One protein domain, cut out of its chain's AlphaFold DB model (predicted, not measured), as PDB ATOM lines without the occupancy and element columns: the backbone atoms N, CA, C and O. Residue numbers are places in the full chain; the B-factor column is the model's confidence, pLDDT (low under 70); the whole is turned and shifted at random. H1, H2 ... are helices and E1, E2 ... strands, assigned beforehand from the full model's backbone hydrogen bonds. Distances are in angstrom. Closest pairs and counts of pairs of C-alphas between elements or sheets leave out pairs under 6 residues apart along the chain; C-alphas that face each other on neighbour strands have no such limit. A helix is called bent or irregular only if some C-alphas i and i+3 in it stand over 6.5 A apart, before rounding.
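What this domain is: This is residues 783 to 891 of the 891 residues of an uncharacterized protein of Acidovorax caeni (UniProt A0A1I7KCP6). The longest helix, H1, runs through the middle of a rounded body, and H2, H3 and H4 are packed round it at wide angles. A tiny two-stranded sheet, E1 and E2, sits near residues 800 to 804 of H1, and a loop reaches out beyond the sheet, where residues 858 to 864 stick out. The printed part has 109 residues with four named helices and two named strands, in the order H1, E1, H2, H3, E2, H4; the sheet is antiparallel, in the order E1, E2. The class is mostly helix, though under half of the residues are in named elements, 52 of 109. The whole is compact, with a radius of gyration of the C-alphas of 13.6 A and spans of 46 by 33 by 30 A.

How they stand to each other: Start at the sheet, where E1, residues 810 to 812, and E2, residues 869 to 871, are antiparallel neighbours at 157 degrees. Look there for N 811 and O 870, 3.1 A apart, and N 870 and O 811, 2.9 A apart, both within hydrogen-bond range. Residues 854 to 855 also pair with residues 869 to 870 of E2, antiparallel. From E1, go to the hub, H1, residues 791 to 806: the closest C-alphas, those of Asp 810 and Ser 804, are 6.9 A apart. H1 touches H2, residues 816 to 827, with its residues 799 to 803 alone, about perpendicular at 88 degrees; their closest C-alphas, Ile 803 and Cys 820, are 6.5 A apart. With residues 792 to 796 alone H1 touches H3, residues 839 to 848, about perpendicular at 76 degrees; the closest C-alphas are Glu 793 and Ala 842, 6.2 A apart. With residues 794 to 801 alone it touches H4, residues 877 to 884, at a steep tilt of 60 degrees, opposite ways; the closest C-alphas are Gln 798 and Ile 882, 6.2 A apart. H2, H3 and H4 are apart from one another. In H1, H3 and H4 every O i to N i+4 pair is within hydrogen-bond range; in H2, 5 of 8 are.

Where its parts are: Find C-alpha 810 at (-24.019, 38.083, -41.331), where E1 begins its 7.3 A; E2 is 6.9 A long. H1 runs 22.6 A from C-alpha 791 at (-42.346, 52.587, -34.376). H2 is 18.7 A long and irregular, with C-alphas 823 and 826 7.3 A apart. H3 is 14.3 A long, and H4 runs 10.8 A to C-alpha 884 at (-45.195, 42.140, -42.555).

The domain as a whole: The two C-alphas farthest apart, those of Gly 859 and Thr 891, are 46.3 A apart. The printed part has no cut, and the links H2 to H3 and H3 to E2 are long, with 11 and 20 residues. Mean pLDDT of the printed part is 78.4; look for values under 70 at residues 825 to 829, 856 to 865 and 887 to 891.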
ATOM      1  N   ALA A 783     -48.639  49.151 -30.591       78.25
ATOM      2  CA  ALA A 783     -47.976  49.846 -29.484       78.25
ATOM      3  C   ALA A 783     -48.804  49.927 -28.181       78.25
ATOM      4  O   ALA A 783     -48.228  50.156 -27.122       78.25
ATOM      5  N   SER A 784     -50.132  49.741 -28.239       77.69
ATOM      6  CA  SER A 784     -50.985  49.697 -27.034       77.69
ATOM      7  C   SER A 784     -50.900  48.366 -26.285       77.69
ATOM      8  O   SER A 784     -51.297  48.270 -25.127       77.69
ATOM      9  N   TRP A 785     -50.368  47.328 -26.932       82.88
ATOM     10  CA  TRP A 785     -50.116  46.049 -26.293       82.88
ATOM     11  C   TRP A 785     -48.770  46.091 -25.561       82.88
ATOM     12  O   TRP A 785     -47.768  46.551 -26.103       82.88
ATOM     13  N   SER A 786     -48.709  45.563 -24.337       72.94
ATOM     14  CA  SER A 786     -47.482  45.533 -23.520       72.94
ATOM     15  C   SER A 786     -46.324  44.760 -24.174       72.94
ATOM     16  O   SER A 786     -45.155  45.000 -23.863       72.94
ATOM     17  N   GLY A 787     -46.645  43.847 -25.094       78.25
ATOM     18  CA  GLY A 787     -45.696  43.121 -25.934       78.25
ATOM     19  C   GLY A 787     -45.419  43.767 -27.295       78.25
ATOM     20  O   GLY A 787     -44.735  43.144 -28.102       78.25
ATOM     21  N   GLY A 788     -45.949  44.959 -27.574       86.81
ATOM     22  CA  GLY A 788     -45.814  45.651 -28.852       86.81
ATOM     23  C   GLY A 788     -44.464  46.342 -29.051       86.81
ATOM     24  O   GLY A 788     -43.803  46.798 -28.105       86.81
ATOM     25  N   LEU A 789     -44.073  46.440 -30.317       90.50
ATOM     26  CA  LEU A 789     -42.906  47.163 -30.794       90.50
ATOM     27  C   LEU A 789     -43.222  48.652 -30.938       90.50
ATOM     28  O   LEU A 789     -44.302  49.047 -31.387       90.50
ATOM     29  N   SER A 790     -42.254  49.495 -30.588       89.69
ATOM     30  CA  SER A 790     -42.312  50.913 -30.928       89.69
ATOM     31  C   SER A 790     -42.122  51.104 -32.434       89.69
ATOM     32  O   SER A 790     -41.538  50.264 -33.122       89.69
ATOM     33  N   ARG A 791     -42.569  52.249 -32.964       88.44
ATOM     34  CA  ARG A 791     -42.346  52.587 -34.376       88.44
ATOM     35  C   ARG A 791     -40.862  52.494 -34.751       88.44
ATOM     36  O   ARG A 791     -40.534  51.922 -35.785       88.44
ATOM     37  N   ARG A 792     -39.981  53.019 -33.894       89.19
ATOM     38  CA  ARG A 792     -38.538  53.012 -34.145       89.19
ATOM     39  C   ARG A 792     -37.945  51.603 -34.090       89.19
ATOM     40  O   ARG A 792     -37.087  51.278 -34.897       89.19
ATOM     41  N   GLU A 793     -38.438  50.740 -33.205       91.69
ATOM     42  CA  GLU A 793     -38.030  49.329 -33.151       91.69
ATOM     43  C   GLU A 793     -38.426  48.563 -34.424       91.69
ATOM     44  O   GLU A 793     -37.626  47.781 -34.935       91.69
ATOM     45  N   VAL A 794     -39.622  48.815 -34.973       91.56
ATOM     46  CA  VAL A 794     -40.046  48.243 -36.267       91.56
ATOM     47  C   VAL A 794     -39.124  48.709 -37.392       91.56
ATOM     48  O   VAL A 794     -38.654  47.887 -38.176       91.56
ATOM     49  N   GLU A 795     -38.829  50.009 -37.448       89.50
ATOM     50  CA  GLU A 795     -37.901  50.585 -38.427       89.50
ATOM     51  C   GLU A 795     -36.505  49.944 -38.323       89.50
ATOM     52  O   GLU A 795     -35.953  49.521 -39.336       89.50
ATOM     53  N   LEU A 796     -35.955  49.793 -37.112       90.88
ATOM     54  CA  LEU A 796     -34.651  49.156 -36.873       90.88
ATOM     55  C   LEU A 796     -34.610  47.694 -37.340       90.88
ATOM     56  O   LEU A 796     -33.639  47.285 -37.979       90.88
ATOM     57  N   LEU A 797     -35.667  46.915 -37.083       92.31
ATOM     58  CA  LEU A 797     -35.777  45.538 -37.578       92.31
ATOM     59  C   LEU A 797     -35.834  45.483 -39.109       92.31
ATOM     60  O   LEU A 797     -35.161  44.650 -39.717       92.31
ATOM     61  N   GLN A 798     -36.615  46.366 -39.736       90.31
ATOM     62  CA  GLN A 798     -36.728  46.440 -41.195       90.31
ATOM     63  C   GLN A 798     -35.394  46.813 -41.845       90.31
ATOM     64  O   GLN A 798     -35.003  46.176 -42.822       90.31
ATOM     65  N   MET A 799     -34.661  47.772 -41.266       88.75
ATOM     66  CA  MET A 799     -33.312  48.133 -41.714       88.75
ATOM     67  C   MET A 799     -32.349  46.942 -41.626       88.75
ATOM     68  O   MET A 799     -31.614  46.672 -42.575       88.75
ATOM     69  N   ALA A 800     -32.376  46.192 -40.519       89.62
ATOM     70  CA  ALA A 800     -31.518  45.022 -40.334       89.62
ATOM     71  C   ALA A 800     -31.818  43.907 -41.352       89.62
ATOM     72  O   ALA A 800     -30.893  43.314 -41.909       89.62
ATOM     73  N   VAL A 801     -33.099  43.653 -41.641       89.94
ATOM     74  CA  VAL A 801     -33.508  42.696 -42.682       89.94
ATOM     75  C   VAL A 801     -33.078  43.165 -44.067       89.94
ATOM     76  O   VAL A 801     -32.545  42.363 -44.830       89.94
ATOM     77  N   GLN A 802     -33.243  44.450 -44.382       87.75
ATOM     78  CA  GLN A 802     -32.853  44.997 -45.679       87.75
ATOM     79  C   GLN A 802     -31.343  44.847 -45.927       87.75
ATOM     80  O   GLN A 802     -30.932  44.368 -46.981       87.75
ATOM     81  N   ILE A 803     -30.513  45.160 -44.927       87.25
ATOM     82  CA  ILE A 803     -29.059  44.943 -45.004       87.25
ATOM     83  C   ILE A 803     -28.732  43.458 -45.186       87.25
ATOM     84  O   ILE A 803     -27.837  43.114 -45.960       87.25
ATOM     85  N   SER A 804     -29.474  42.572 -44.521       87.38
ATOM     86  CA  SER A 804     -29.246  41.135 -44.645       87.38
ATOM     87  C   SER A 804     -29.515  40.585 -46.053       87.38
ATOM     88  O   SER A 804     -28.792  39.719 -46.566       87.38
ATOM     89  N   GLU A 805     -30.546  41.113 -46.708       86.06
ATOM     90  CA  GLU A 805     -30.928  40.719 -48.064       86.06
ATOM     91  C   GLU A 805     -30.023  41.338 -49.132       86.06
ATOM     92  O   GLU A 805     -29.631  40.638 -50.067       86.06
ATOM     93  N   GLU A 806     -29.661  42.613 -48.981       84.19
ATOM     94  CA  GLU A 806     -28.963  43.382 -50.018       84.19
ATOM     95  C   GLU A 806     -27.431  43.365 -49.886       84.19
ATOM     96  O   GLU A 806     -26.738  43.498 -50.895       84.19
ATOM     97  N   VAL A 807     -26.887  43.168 -48.678       83.44
ATOM     98  CA  VAL A 807     -25.439  43.270 -48.413       83.44
ATOM     99  C   VAL A 807     -24.841  41.948 -47.931       83.44
ATOM    100  O   VAL A 807     -24.014  41.363 -48.629       83.44
ATOM    101  N   SER A 808     -25.230  41.460 -46.750       82.44
ATOM    102  CA  SER A 808     -24.634  40.258 -46.142       82.44
ATOM    103  C   SER A 808     -25.579  39.584 -45.154       82.44
ATOM    104  O   SER A 808     -26.122  40.241 -44.274       82.44
ATOM    105  N   GLU A 809     -25.700  38.256 -45.222       81.56
ATOM    106  CA  GLU A 809     -26.484  37.467 -44.259       81.56
ATOM    107  C   GLU A 809     -25.958  37.555 -42.819       81.56
ATOM    108  O   GLU A 809     -26.712  37.270 -41.894       81.56
ATOM    109  N   ASP A 810     -24.693  37.946 -42.627       86.31
ATOM    110  CA  ASP A 810     -24.019  38.083 -41.331       86.31
ATOM    111  C   ASP A 810     -23.267  39.426 -41.278       86.31
ATOM    112  O   ASP A 810     -22.395  39.689 -42.115       86.31
ATOM    113  N   PHE A 811     -23.606  40.284 -40.312       87.06
ATOM    114  CA  PHE A 811     -22.996  41.608 -40.146       87.06
ATOM    115  C   PHE A 811     -22.961  42.057 -38.678       87.06
ATOM    116  O   PHE A 811     -23.736  41.588 -37.843       87.06
ATOM    117  N   ASP A 812     -22.033  42.958 -38.360       87.00
ATOM    118  CA  ASP A 812     -21.883  43.560 -37.033       87.00
ATOM    119  C   ASP A 812     -22.866  44.726 -36.823       87.00
ATOM    120  O   ASP A 812     -22.925  45.650 -37.640       87.00
ATOM    121  N   LEU A 813     -23.645  44.703 -35.733       85.75
ATOM    122  CA  LEU A 813     -24.657  45.733 -35.471       85.75
ATOM    123  C   LEU A 813     -24.067  47.111 -35.141       85.75
ATOM    124  O   LEU A 813     -24.747  48.109 -35.359       85.75
ATOM    125  N   GLU A 814     -22.854  47.198 -34.597       84.19
ATOM    126  CA  GLU A 814     -22.242  48.474 -34.195       84.19
ATOM    127  C   GLU A 814     -21.392  49.058 -35.318       84.19
ATOM    128  O   GLU A 814     -21.492  50.248 -35.617       84.19
ATOM    129  N   ARG A 815     -20.574  48.219 -35.960       82.19
ATOM    130  CA  ARG A 815     -19.661  48.645 -37.023       82.19
ATOM    131  C   ARG A 815     -20.344  48.687 -38.384       82.19
ATOM    132  O   ARG A 815     -20.318  49.710 -39.061       82.19
ATOM    133  N   ASP A 816     -20.968  47.582 -38.782       82.62
ATOM    134  CA  ASP A 816     -21.399  47.392 -40.167       82.62
ATOM    135  C   ASP A 816     -22.799  47.989 -40.409       82.62
ATOM    136  O   ASP A 816     -23.122  48.340 -41.539       82.62
ATOM    137  N   PHE A 817     -23.640  48.152 -39.379       84.06
ATOM    138  CA  PHE A 817     -25.035  48.589 -39.551       84.06
ATOM    139  C   PHE A 817     -25.162  50.017 -40.104       84.06
ATOM    140  O   PHE A 817     -25.926  50.247 -41.043       84.06
ATOM    141  N   HIS A 818     -24.385  50.971 -39.578       82.50
ATOM    142  CA  HIS A 818     -24.374  52.347 -40.088       82.50
ATOM    143  C   HIS A 818     -23.733  52.433 -41.481       82.50
ATOM    144  O   HIS A 818     -24.279  53.074 -42.383       82.50
ATOM    145  N   GLU A 819     -22.604  51.745 -41.671       82.06
ATOM    146  CA  GLU A 819     -21.868  51.725 -42.938       82.06
ATOM    147  C   GLU A 819     -22.712  51.113 -44.062       82.06
ATOM    148  O   GLU A 819     -22.903  51.739 -45.105       82.06
ATOM    149  N   CYS A 820     -23.307  49.942 -43.829       81.94
ATOM    150  CA  CYS A 820     -24.162  49.264 -44.799       81.94
ATOM    151  C   CYS A 820     -25.436  50.062 -45.084       81.94
ATOM    152  O   CYS A 820     -25.839  50.159 -46.241       81.94
ATOM    153  N   TRP A 821     -26.053  50.686 -44.073       80.56
ATOM    154  CA  TRP A 821     -27.246  51.505 -44.302       80.56
ATOM    155  C   TRP A 821     -26.960  52.703 -45.202       80.56
ATOM    156  O   TRP A 821     -27.762  53.010 -46.078       80.56
ATOM    157  N   SER A 822     -25.805  53.355 -45.044       76.31
ATOM    158  CA  SER A 822     -25.428  54.495 -45.889       76.31
ATOM    159  C   SER A 822     -25.382  54.150 -47.387       76.31
ATOM    160  O   SER A 822     -25.656  55.012 -48.222       76.31
ATOM    161  N   LEU A 823     -25.128  52.878 -47.726       72.38
ATOM    162  CA  LEU A 823     -25.128  52.359 -49.097       72.38
ATOM    163  C   LEU A 823     -26.546  52.123 -49.647       72.38
ATOM    164  O   LEU A 823     -26.747  52.202 -50.858       72.38
ATOM    165  N   LEU A 824     -27.523  51.865 -48.771       73.25
ATOM    166  CA  LEU A 824     -28.912  51.525 -49.117       73.25
ATOM    167  C   LEU A 824     -29.886  52.712 -48.973       73.25
ATOM    168  O   LEU A 824     -30.935  52.761 -49.618       73.25
ATOM    169  N   ALA A 825     -29.539  53.704 -48.147       66.25
ATOM    170  CA  ALA A 825     -30.418  54.790 -47.704       66.25
ATOM    171  C   ALA A 825     -30.910  55.730 -48.819       66.25
ATOM    172  O   ALA A 825     -31.883  56.453 -48.611       66.25
ATOM    173  N   ALA A 826     -30.294  55.715 -50.008       59.94
ATOM    174  CA  ALA A 826     -30.671  56.578 -51.133       59.94
ATOM    175  C   ALA A 826     -32.123  56.373 -51.625       59.94
ATOM    176  O   ALA A 826     -32.627  57.196 -52.389       59.94
ATOM    177  N   GLN A 827     -32.796  55.297 -51.195       56.53
ATOM    178  CA  GLN A 827     -34.161  54.931 -51.595       56.53
ATOM    179  C   GLN A 827     -35.147  54.776 -50.416       56.53
ATOM    180  O   GLN A 827     -36.296  54.400 -50.641       56.53
ATOM    181  N   SER A 828     -34.741  55.059 -49.171       63.66
ATOM    182  CA  SER A 828     -35.547  54.779 -47.969       63.66
ATOM    183  C   SER A 828     -36.088  56.044 -47.292       63.66
ATOM    184  O   SER A 828     -35.410  57.064 -47.208       63.66
ATOM    185  N   THR A 829     -37.313  55.972 -46.763       66.38
ATOM    186  CA  THR A 829     -37.925  57.017 -45.917       66.38
ATOM    187  C   THR A 829     -37.640  56.822 -44.422       66.38
ATOM    188  O   THR A 829     -38.195  57.545 -43.594       66.38
ATOM    189  N   ILE A 830     -36.834  55.817 -44.059       74.50
ATOM    190  CA  ILE A 830     -36.516  55.449 -42.673       74.50
ATOM    191  C   ILE A 830     -35.322  56.277 -42.173       74.50
ATOM    192  O   ILE A 830     -34.335  56.456 -42.887       74.50
ATOM    193  N   GLY A 831     -35.406  56.791 -40.940       75.12
ATOM    194  CA  GLY A 831     -34.328  57.571 -40.323       75.12
ATOM    195  C   GLY A 831     -33.047  56.750 -40.132       75.12
ATOM    196  O   GLY A 831     -33.119  55.579 -39.762       75.12
ATOM    197  N   VAL A 832     -31.888  57.377 -40.351       80.62
ATOM    198  CA  VAL A 832     -30.550  56.753 -40.285       80.62
ATOM    199  C   VAL A 832     -30.356  55.996 -38.955       80.62
ATOM    200  O   VAL A 832     -30.733  56.525 -37.911       80.62
ATOM    201  N   PRO A 833     -29.802  54.768 -38.936       82.81
ATOM    202  CA  PRO A 833     -29.532  54.053 -37.692       82.81
ATOM    203  C   PRO A 833     -28.475  54.794 -36.862       82.81
ATOM    204  O   PRO A 833     -27.536  55.372 -37.415       82.81
ATOM    205  N   PHE A 834     -28.640  54.762 -35.537       83.69
ATOM    206  CA  PHE A 834     -27.834  55.485 -34.545       83.69
ATOM    207  C   PHE A 834     -27.929  57.016 -34.622       83.69
ATOM    208  O   PHE A 834     -27.135  57.714 -33.992       83.69
ATOM    209  N   SER A 835     -28.910  57.567 -35.349       79.56
ATOM    210  CA  SER A 835     -29.204  59.004 -35.270       79.56
ATOM    211  C   SER A 835     -29.862  59.388 -33.944       79.56
ATOM    212  O   SER A 835     -29.723  60.524 -33.496       79.56
ATOM    213  N   ASP A 836     -30.595  58.452 -33.334       80.12
ATOM    214  CA  ASP A 836     -31.186  58.602 -32.007       80.12
ATOM    215  C   ASP A 836     -30.314  57.850 -30.982       80.12
ATOM    216  O   ASP A 836     -30.052  56.657 -31.172       80.12
ATOM    217  N   PRO A 837     -29.872  58.490 -29.882       76.81
ATOM    218  CA  PRO A 837     -29.148  57.816 -28.802       76.81
ATOM    219  C   PRO A 837     -29.883  56.597 -28.213       76.81
ATOM    220  O   PRO A 837     -29.252  55.720 -27.623       76.81
ATOM    221  N   THR A 838     -31.206  56.519 -28.372       83.25
ATOM    222  CA  THR A 838     -32.033  55.386 -27.934       83.25
ATOM    223  C   THR A 838     -32.017  54.192 -28.897       83.25
ATOM    224  O   THR A 838     -32.448  53.106 -28.513       83.25
ATOM    225  N   ASP A 839     -31.455  54.323 -30.105       87.94
ATOM    226  CA  ASP A 839     -31.363  53.213 -31.067       87.94
ATOM    227  C   ASP A 839     -30.531  52.051 -30.517       87.94
ATOM    228  O   ASP A 839     -30.893  50.887 -30.689       87.94
ATOM    229  N   TRP A 840     -29.439  52.348 -29.803       87.62
ATOM    230  CA  TRP A 840     -28.595  51.313 -29.204       87.62
ATOM    231  C   TRP A 840     -29.374  50.496 -28.164       87.62
ATOM    232  O   TRP A 840     -29.332  49.264 -28.169       87.62
ATOM    233  N   SER A 841     -30.150  51.161 -27.297       85.44
ATOM    234  CA  SER A 841     -30.945  50.473 -26.275       85.44
ATOM    235  C   SER A 841     -32.111  49.688 -26.883       85.44
ATOM    236  O   SER A 841     -32.408  48.591 -26.405       85.44
ATOM    237  N   ALA A 842     -32.711  50.188 -27.968       88.88
ATOM    238  CA  ALA A 842     -33.731  49.483 -28.741       88.88
ATOM    239  C   ALA A 842     -33.172  48.223 -29.428       88.88
ATOM    240  O   ALA A 842     -33.763  47.152 -29.310       88.88
ATOM    241  N   LEU A 843     -32.011  48.302 -30.087       89.75
ATOM    242  CA  LEU A 843     -31.354  47.139 -30.701       89.75
ATOM    243  C   LEU A 843     -30.960  46.091 -29.653       89.75
ATOM    244  O   LEU A 843     -31.165  44.894 -29.867       89.75
ATOM    245  N   LYS A 844     -30.454  46.525 -28.491       87.00
ATOM    246  CA  LYS A 844     -30.126  45.609 -27.393       87.00
ATOM    247  C   LYS A 844     -31.369  44.877 -26.884       87.00
ATOM    248  O   LYS A 844     -31.340  43.656 -26.749       87.00
ATOM    249  N   LEU A 845     -32.467  45.608 -26.678       88.00
ATOM    250  CA  LEU A 845     -33.765  45.050 -26.296       88.00
ATOM    251  C   LEU A 845     -34.250  44.006 -27.314       88.00
ATOM    252  O   LEU A 845     -34.612  42.896 -26.933       88.00
ATOM    253  N   LEU A 846     -34.218  44.335 -28.609       90.12
ATOM    254  CA  LEU A 846     -34.651  43.443 -29.690       90.12
ATOM    255  C   LEU A 846     -33.833  42.142 -29.759       90.12
ATOM    256  O   LEU A 846     -34.389  41.080 -30.046       90.12
ATOM    257  N   SER A 847     -32.532  42.212 -29.471       88.19
ATOM    258  CA  SER A 847     -31.652  41.041 -29.354       88.19
ATOM    259  C   SER A 847     -32.038  40.150 -28.173       88.19
ATOM    260  O   SER A 847     -32.228  38.942 -28.322       88.19
ATOM    261  N   GLU A 848     -32.272  40.745 -27.008       83.75
ATOM    262  CA  GLU A 848     -32.587  40.021 -25.775       83.75
ATOM    263  C   GLU A 848     -33.980  39.384 -25.741       83.75
ATOM    264  O   GLU A 848     -34.184  38.384 -25.051       83.75
ATOM    265  N   VAL A 849     -34.943  39.917 -26.496       84.56
ATOM    266  CA  VAL A 849     -36.249  39.259 -26.693       84.56
ATOM    267  C   VAL A 849     -36.235  38.249 -27.850       84.56
ATOM    268  O   VAL A 849     -37.245  37.602 -28.123       84.56
ATOM    269  N   GLY A 850     -35.099  38.100 -28.541       88.00
ATOM    270  CA  GLY A 850     -34.891  37.131 -29.619       88.00
ATOM    271  C   GLY A 850     -35.370  37.574 -31.008       88.00
ATOM    272  O   GLY A 850     -35.261  36.786 -31.953       88.00
ATOM    273  N   LEU A 851     -35.861  38.809 -31.164       90.25
ATOM    274  CA  LEU A 851     -36.304  39.376 -32.450       90.25
ATOM    275  C   LEU A 851     -35.138  39.799 -33.354       90.25
ATOM    276  O   LEU A 851     -35.320  39.880 -34.567       90.25
ATOM    277  N   LEU A 852     -33.937  39.993 -32.798       89.62
ATOM    278  CA  LEU A 852     -32.684  40.029 -33.556       89.62
ATOM    279  C   LEU A 852     -31.894  38.724 -33.342       89.62
ATOM    280  O   LEU A 852     -31.694  38.308 -32.199       89.62
ATOM    281  N   PRO A 853     -31.443  38.046 -34.413       85.81
ATOM    282  CA  PRO A 853     -30.686  36.798 -34.323       85.81
ATOM    283  C   PRO A 853     -29.201  37.060 -34.017       85.81
ATOM    284  O   PRO A 853     -28.340  36.858 -34.874       85.81
ATOM    285  N   ALA A 854     -28.895  37.536 -32.808       81.31
ATOM    286  CA  ALA A 854     -27.515  37.783 -32.393       81.31
ATOM    287  C   ALA A 854     -26.724  36.474 -32.210       81.31
ATOM    288  O   ALA A 854     -27.230  35.495 -31.654       81.31
ATOM    289  N   ARG A 855     -25.470  36.461 -32.667       72.31
ATOM    290  CA  ARG A 855     -24.498  35.383 -32.448       72.31
ATOM    291  C   ARG A 855     -23.572  35.746 -31.292       72.31
ATOM    292  O   ARG A 855     -23.098  36.873 -31.196       72.31
ATOM    293  N   ALA A 856     -23.287  34.770 -30.435       57.25
ATOM    294  CA  ALA A 856     -22.197  34.883 -29.478       57.25
ATOM    295  C   ALA A 856     -20.872  34.611 -30.208       57.25
ATOM    296  O   ALA A 856     -20.704  33.536 -30.788       57.25
ATOM    297  N   ASP A 857     -19.941  35.566 -30.190       49.69
ATOM    298  CA  ASP A 857     -18.607  35.360 -30.753       49.69
ATOM    299  C   ASP A 857     -17.857  34.300 -29.936       49.69
ATOM    300  O   ASP A 857     -17.619  34.452 -28.733       49.69
ATOM    301  N   ILE A 858     -17.482  33.204 -30.596       35.91
ATOM    302  CA  ILE A 858     -16.734  32.102 -29.989       35.91
ATOM    303  C   ILE A 858     -15.358  32.639 -29.565       35.91
ATOM    304  O   ILE A 858     -14.480  32.836 -30.400       35.91
ATOM    305  N   GLY A 859     -15.178  32.880 -28.263       36.44
ATOM    306  CA  GLY A 859     -13.907  33.318 -27.667       36.44
ATOM    307  C   GLY A 859     -13.917  34.696 -26.993       36.44
ATOM    308  O   GLY A 859     -12.916  35.055 -26.378       36.44
ATOM    309  N   SER A 860     -15.021  35.450 -27.043       35.16
ATOM    310  CA  SER A 860     -15.165  36.704 -26.290       35.16
ATOM    311  C   SER A 860     -15.864  36.438 -24.955       35.16
ATOM    312  O   SER A 860     -17.051  36.118 -24.911       35.16
ATOM    313  N   ALA A 861     -15.129  36.534 -23.847       33.03
ATOM    314  CA  ALA A 861     -15.734  36.539 -22.521       33.03
ATOM    315  C   ALA A 861     -16.616  37.791 -22.374       33.03
ATOM    316  O   ALA A 861     -16.094  38.900 -22.396       33.03
ATOM    317  N   ASN A 862     -17.935  37.595 -22.248       38.44
ATOM    318  CA  ASN A 862     -18.950  38.524 -21.728       38.44
ATOM    319  C   ASN A 862     -18.561  40.017 -21.680       38.44
ATOM    320  O   ASN A 862     -18.457  40.599 -20.602       38.44
ATOM    321  N   ASN A 863     -18.447  40.675 -22.835       38.94
ATOM    322  CA  ASN A 863     -18.585  42.128 -22.877       38.94
ATOM    323  C   ASN A 863     -20.076  42.459 -23.007       38.94
ATOM    324  O   ASN A 863     -20.629  42.485 -24.105       38.94
ATOM    325  N   SER A 864     -20.732  42.731 -21.875       51.31
ATOM    326  CA  SER A 864     -22.147  43.145 -21.781       51.31
ATOM    327  C   SER A 864     -22.491  44.414 -22.578       51.31
ATOM    328  O   SER A 864     -23.669  44.725 -22.754       51.31
ATOM    329  N   ASN A 865     -21.475  45.125 -23.075       58.56
ATOM    330  CA  ASN A 865     -21.578  46.456 -23.669       58.56
ATOM    331  C   ASN A 865     -21.527  46.478 -25.206       58.56
ATOM    332  O   ASN A 865     -21.455  47.566 -25.759       58.56
ATOM    333  N   SER A 866     -21.562  45.327 -25.889       73.25
ATOM    334  CA  SER A 866     -21.677  45.281 -27.357       73.25
ATOM    335  C   SER A 866     -23.020  44.691 -27.810       73.25
ATOM    336  O   SER A 866     -23.617  43.847 -27.120       73.25
ATOM    337  N   LEU A 867     -23.516  45.155 -28.963       76.94
ATOM    338  CA  LEU A 867     -24.672  44.581 -29.671       76.94
ATOM    339  C   LEU A 867     -24.330  43.278 -30.416       76.94
ATOM    340  O   LEU A 867     -25.221  42.449 -30.607       76.94
ATOM    341  N   GLY A 868     -23.057  43.073 -30.771       84.00
ATOM    342  CA  GLY A 868     -22.556  41.870 -31.440       84.00
ATOM    343  C   GLY A 868     -22.985  41.716 -32.907       84.00
ATOM    344  O   GLY A 868     -23.560  42.617 -33.524       84.00
ATOM    345  N   ARG A 869     -22.695  40.539 -33.474       86.31
ATOM    346  CA  ARG A 869     -23.047  40.175 -34.856       86.31
ATOM    347  C   ARG A 869     -24.445  39.573 -34.936       86.31
ATOM    348  O   ARG A 869     -24.833  38.802 -34.060       86.31
ATOM    349  N   VAL A 870     -25.177  39.856 -36.007       87.94
ATOM    350  CA  VAL A 870     -26.486  39.246 -36.299       87.94
ATOM    351  C   VAL A 870     -26.444  38.450 -37.592       87.94
ATOM    352  O   VAL A 870     -25.731  38.817 -38.521       87.94
ATOM    353  N   SER A 871     -27.228  37.368 -37.659       87.44
ATOM    354  CA  SER A 871     -27.363  36.575 -38.883       87.44
ATOM    355  C   SER A 871     -28.806  36.172 -39.174       87.44
ATOM    356  O   SER A 871     -29.437  35.491 -38.364       87.44
ATOM    357  N   PHE A 872     -29.335  36.572 -40.334       86.94
ATOM    358  CA  PHE A 872     -30.687  36.202 -40.762       86.94
ATOM    359  C   PHE A 872     -30.653  35.117 -41.838       86.94
ATOM    360  O   PHE A 872     -29.893  35.193 -42.798       86.94
ATOM    361  N   ASP A 873     -31.556  34.148 -41.714       84.25
ATOM    362  CA  ASP A 873     -31.942  33.290 -42.833       84.25
ATOM    363  C   ASP A 873     -32.906  34.076 -43.729       84.25
ATOM    364  O   ASP A 873     -34.019  34.401 -43.306       84.25
ATOM    365  N   ARG A 874     -32.482  34.374 -44.963       81.94
ATOM    366  CA  ARG A 874     -33.254  35.150 -45.954       81.94
ATOM    367  C   ARG A 874     -34.626  34.550 -46.258       81.94
ATOM    368  O   ARG A 874     -35.553  35.272 -46.613       81.94
ATOM    369  N   SER A 875     -34.763  33.235 -46.113       81.62
ATOM    370  CA  SER A 875     -36.018  32.502 -46.311       81.62
ATOM    371  C   SER A 875     -36.752  32.180 -45.006       81.62
ATOM    372  O   SER A 875     -37.831  31.587 -45.026       81.62
ATOM    373  N   GLY A 876     -36.181  32.573 -43.866       85.25
ATOM    374  CA  GLY A 876     -36.664  32.212 -42.542       85.25
ATOM    375  C   GLY A 876     -37.911  32.984 -42.107       85.25
ATOM    376  O   GLY A 876     -38.169  34.118 -42.523       85.25
ATOM    377  N   THR A 877     -38.665  32.394 -41.173       89.75
ATOM    378  CA  THR A 877     -39.905  32.975 -40.630       89.75
ATOM    379  C   THR A 877     -39.722  34.394 -40.093       89.75
ATOM    380  O   THR A 877     -40.611  35.225 -40.254       89.75
ATOM    381  N   LEU A 878     -38.579  34.692 -39.471       90.19
ATOM    382  CA  LEU A 878     -38.327  36.000 -38.870       90.19
ATOM    383  C   LEU A 878     -38.253  37.122 -39.915       90.19
ATOM    384  O   LEU A 878     -38.849  38.175 -39.709       90.19
ATOM    385  N   VAL A 879     -37.590  36.889 -41.054       90.44
ATOM    386  CA  VAL A 879     -37.547  37.854 -42.167       90.44
ATOM    387  C   VAL A 879     -38.956  38.103 -42.698       90.44
ATOM    388  O   VAL A 879     -39.368  39.251 -42.868       90.44
ATOM    389  N   ARG A 880     -39.741  37.034 -42.880       92.69
ATOM    390  CA  ARG A 880     -41.139  37.133 -43.314       92.69
ATOM    391  C   ARG A 880     -42.006  37.909 -42.317       92.69
ATOM    392  O   ARG A 880     -42.787  38.753 -42.742       92.69
ATOM    393  N   LEU A 881     -41.851  37.660 -41.016       93.81
ATOM    394  CA  LEU A 881     -42.545  38.397 -39.957       93.81
ATOM    395  C   LEU A 881     -42.202  39.891 -40.017       93.81
ATOM    396  O   LEU A 881     -43.105  40.720 -40.055       93.81
ATOM    397  N   ILE A 882     -40.910  40.232 -40.070       92.44
ATOM    398  CA  ILE A 882     -40.433  41.623 -40.058       92.44
ATOM    399  C   ILE A 882     -40.931  42.398 -41.284       92.44
ATOM    400  O   ILE A 882     -41.339  43.550 -41.156       92.44
ATOM    401  N   LYS A 883     -40.975  41.764 -42.461       90.56
ATOM    402  CA  LYS A 883     -41.532  42.367 -43.686       90.56
ATOM    403  C   LYS A 883     -43.026  42.678 -43.594       90.56
ATOM    404  O   LYS A 883     -43.500  43.586 -44.271       90.56
ATOM    405  N   LEU A 884     -43.766  41.926 -42.781       92.19
ATOM    406  CA  LEU A 884     -45.195  42.140 -42.555       92.19
ATOM    407  C   LEU A 884     -45.474  43.187 -41.469       92.19
ATOM    408  O   LEU A 884     -46.602  43.682 -41.396       92.19
ATOM    409  N   LEU A 885     -44.478  43.550 -40.649       90.62
ATOM    410  CA  LEU A 885     -44.631  44.602 -39.645       90.62
ATOM    411  C   LEU A 885     -44.963  45.923 -40.333       90.62
ATOM    412  O   LEU A 885     -44.274  46.370 -41.252       90.62
ATOM    413  N   ARG A 886     -46.017  46.580 -39.855       81.94
ATOM    414  CA  ARG A 886     -46.379  47.927 -40.297       81.94
ATOM    415  C   ARG A 886     -45.948  48.928 -39.228       81.94
ATOM    416  O   ARG A 886     -46.231  48.689 -38.051       81.94
ATOM    417  N   PRO A 887     -45.297  50.045 -39.593       66.12
ATOM    418  CA  PRO A 887     -45.109  51.143 -38.660       66.12
ATOM    419  C   PRO A 887     -46.500  51.656 -38.282       66.12
ATOM    420  O   PRO A 887     -47.263  52.069 -39.157       66.12
ATOM    421  N   SER A 888     -46.865  51.584 -37.002       54.50
ATOM    422  CA  SER A 888     -48.138  52.147 -36.554       54.50
ATOM    423  C   SER A 888     -48.146  53.650 -36.856       54.50
ATOM    424  O   SER A 888     -47.213  54.373 -36.491       54.50
ATOM    425  N   SER A 889     -49.171  54.121 -37.564       41.56
ATOM    426  CA  SER A 889     -49.425  55.544 -37.770       41.56
ATOM    427  C   SER A 889     -49.858  56.141 -36.430       41.56
ATOM    428  O   SER A 889     -51.038  56.100 -36.092       41.56
ATOM    429  N   ALA A 890     -48.902  56.608 -35.627       40.75
ATOM    430  CA  ALA A 890     -49.205  57.173 -34.319       40.75
ATOM    431  C   ALA A 890     -49.982  58.493 -34.457       40.75
ATOM    432  O   ALA A 890     -49.546  59.411 -35.156       40.75
ATOM    433  N   THR A 891     -51.119  58.554 -33.766       30.75
ATOM    434  CA  THR A 891     -51.519  59.733 -32.986       30.75
ATOM    435  C   THR A 891     -50.561  59.948 -31.831       30.75
ATOM    436  O   THR A 891     -50.221  58.921 -31.193       30.75
TER     437      THR A 891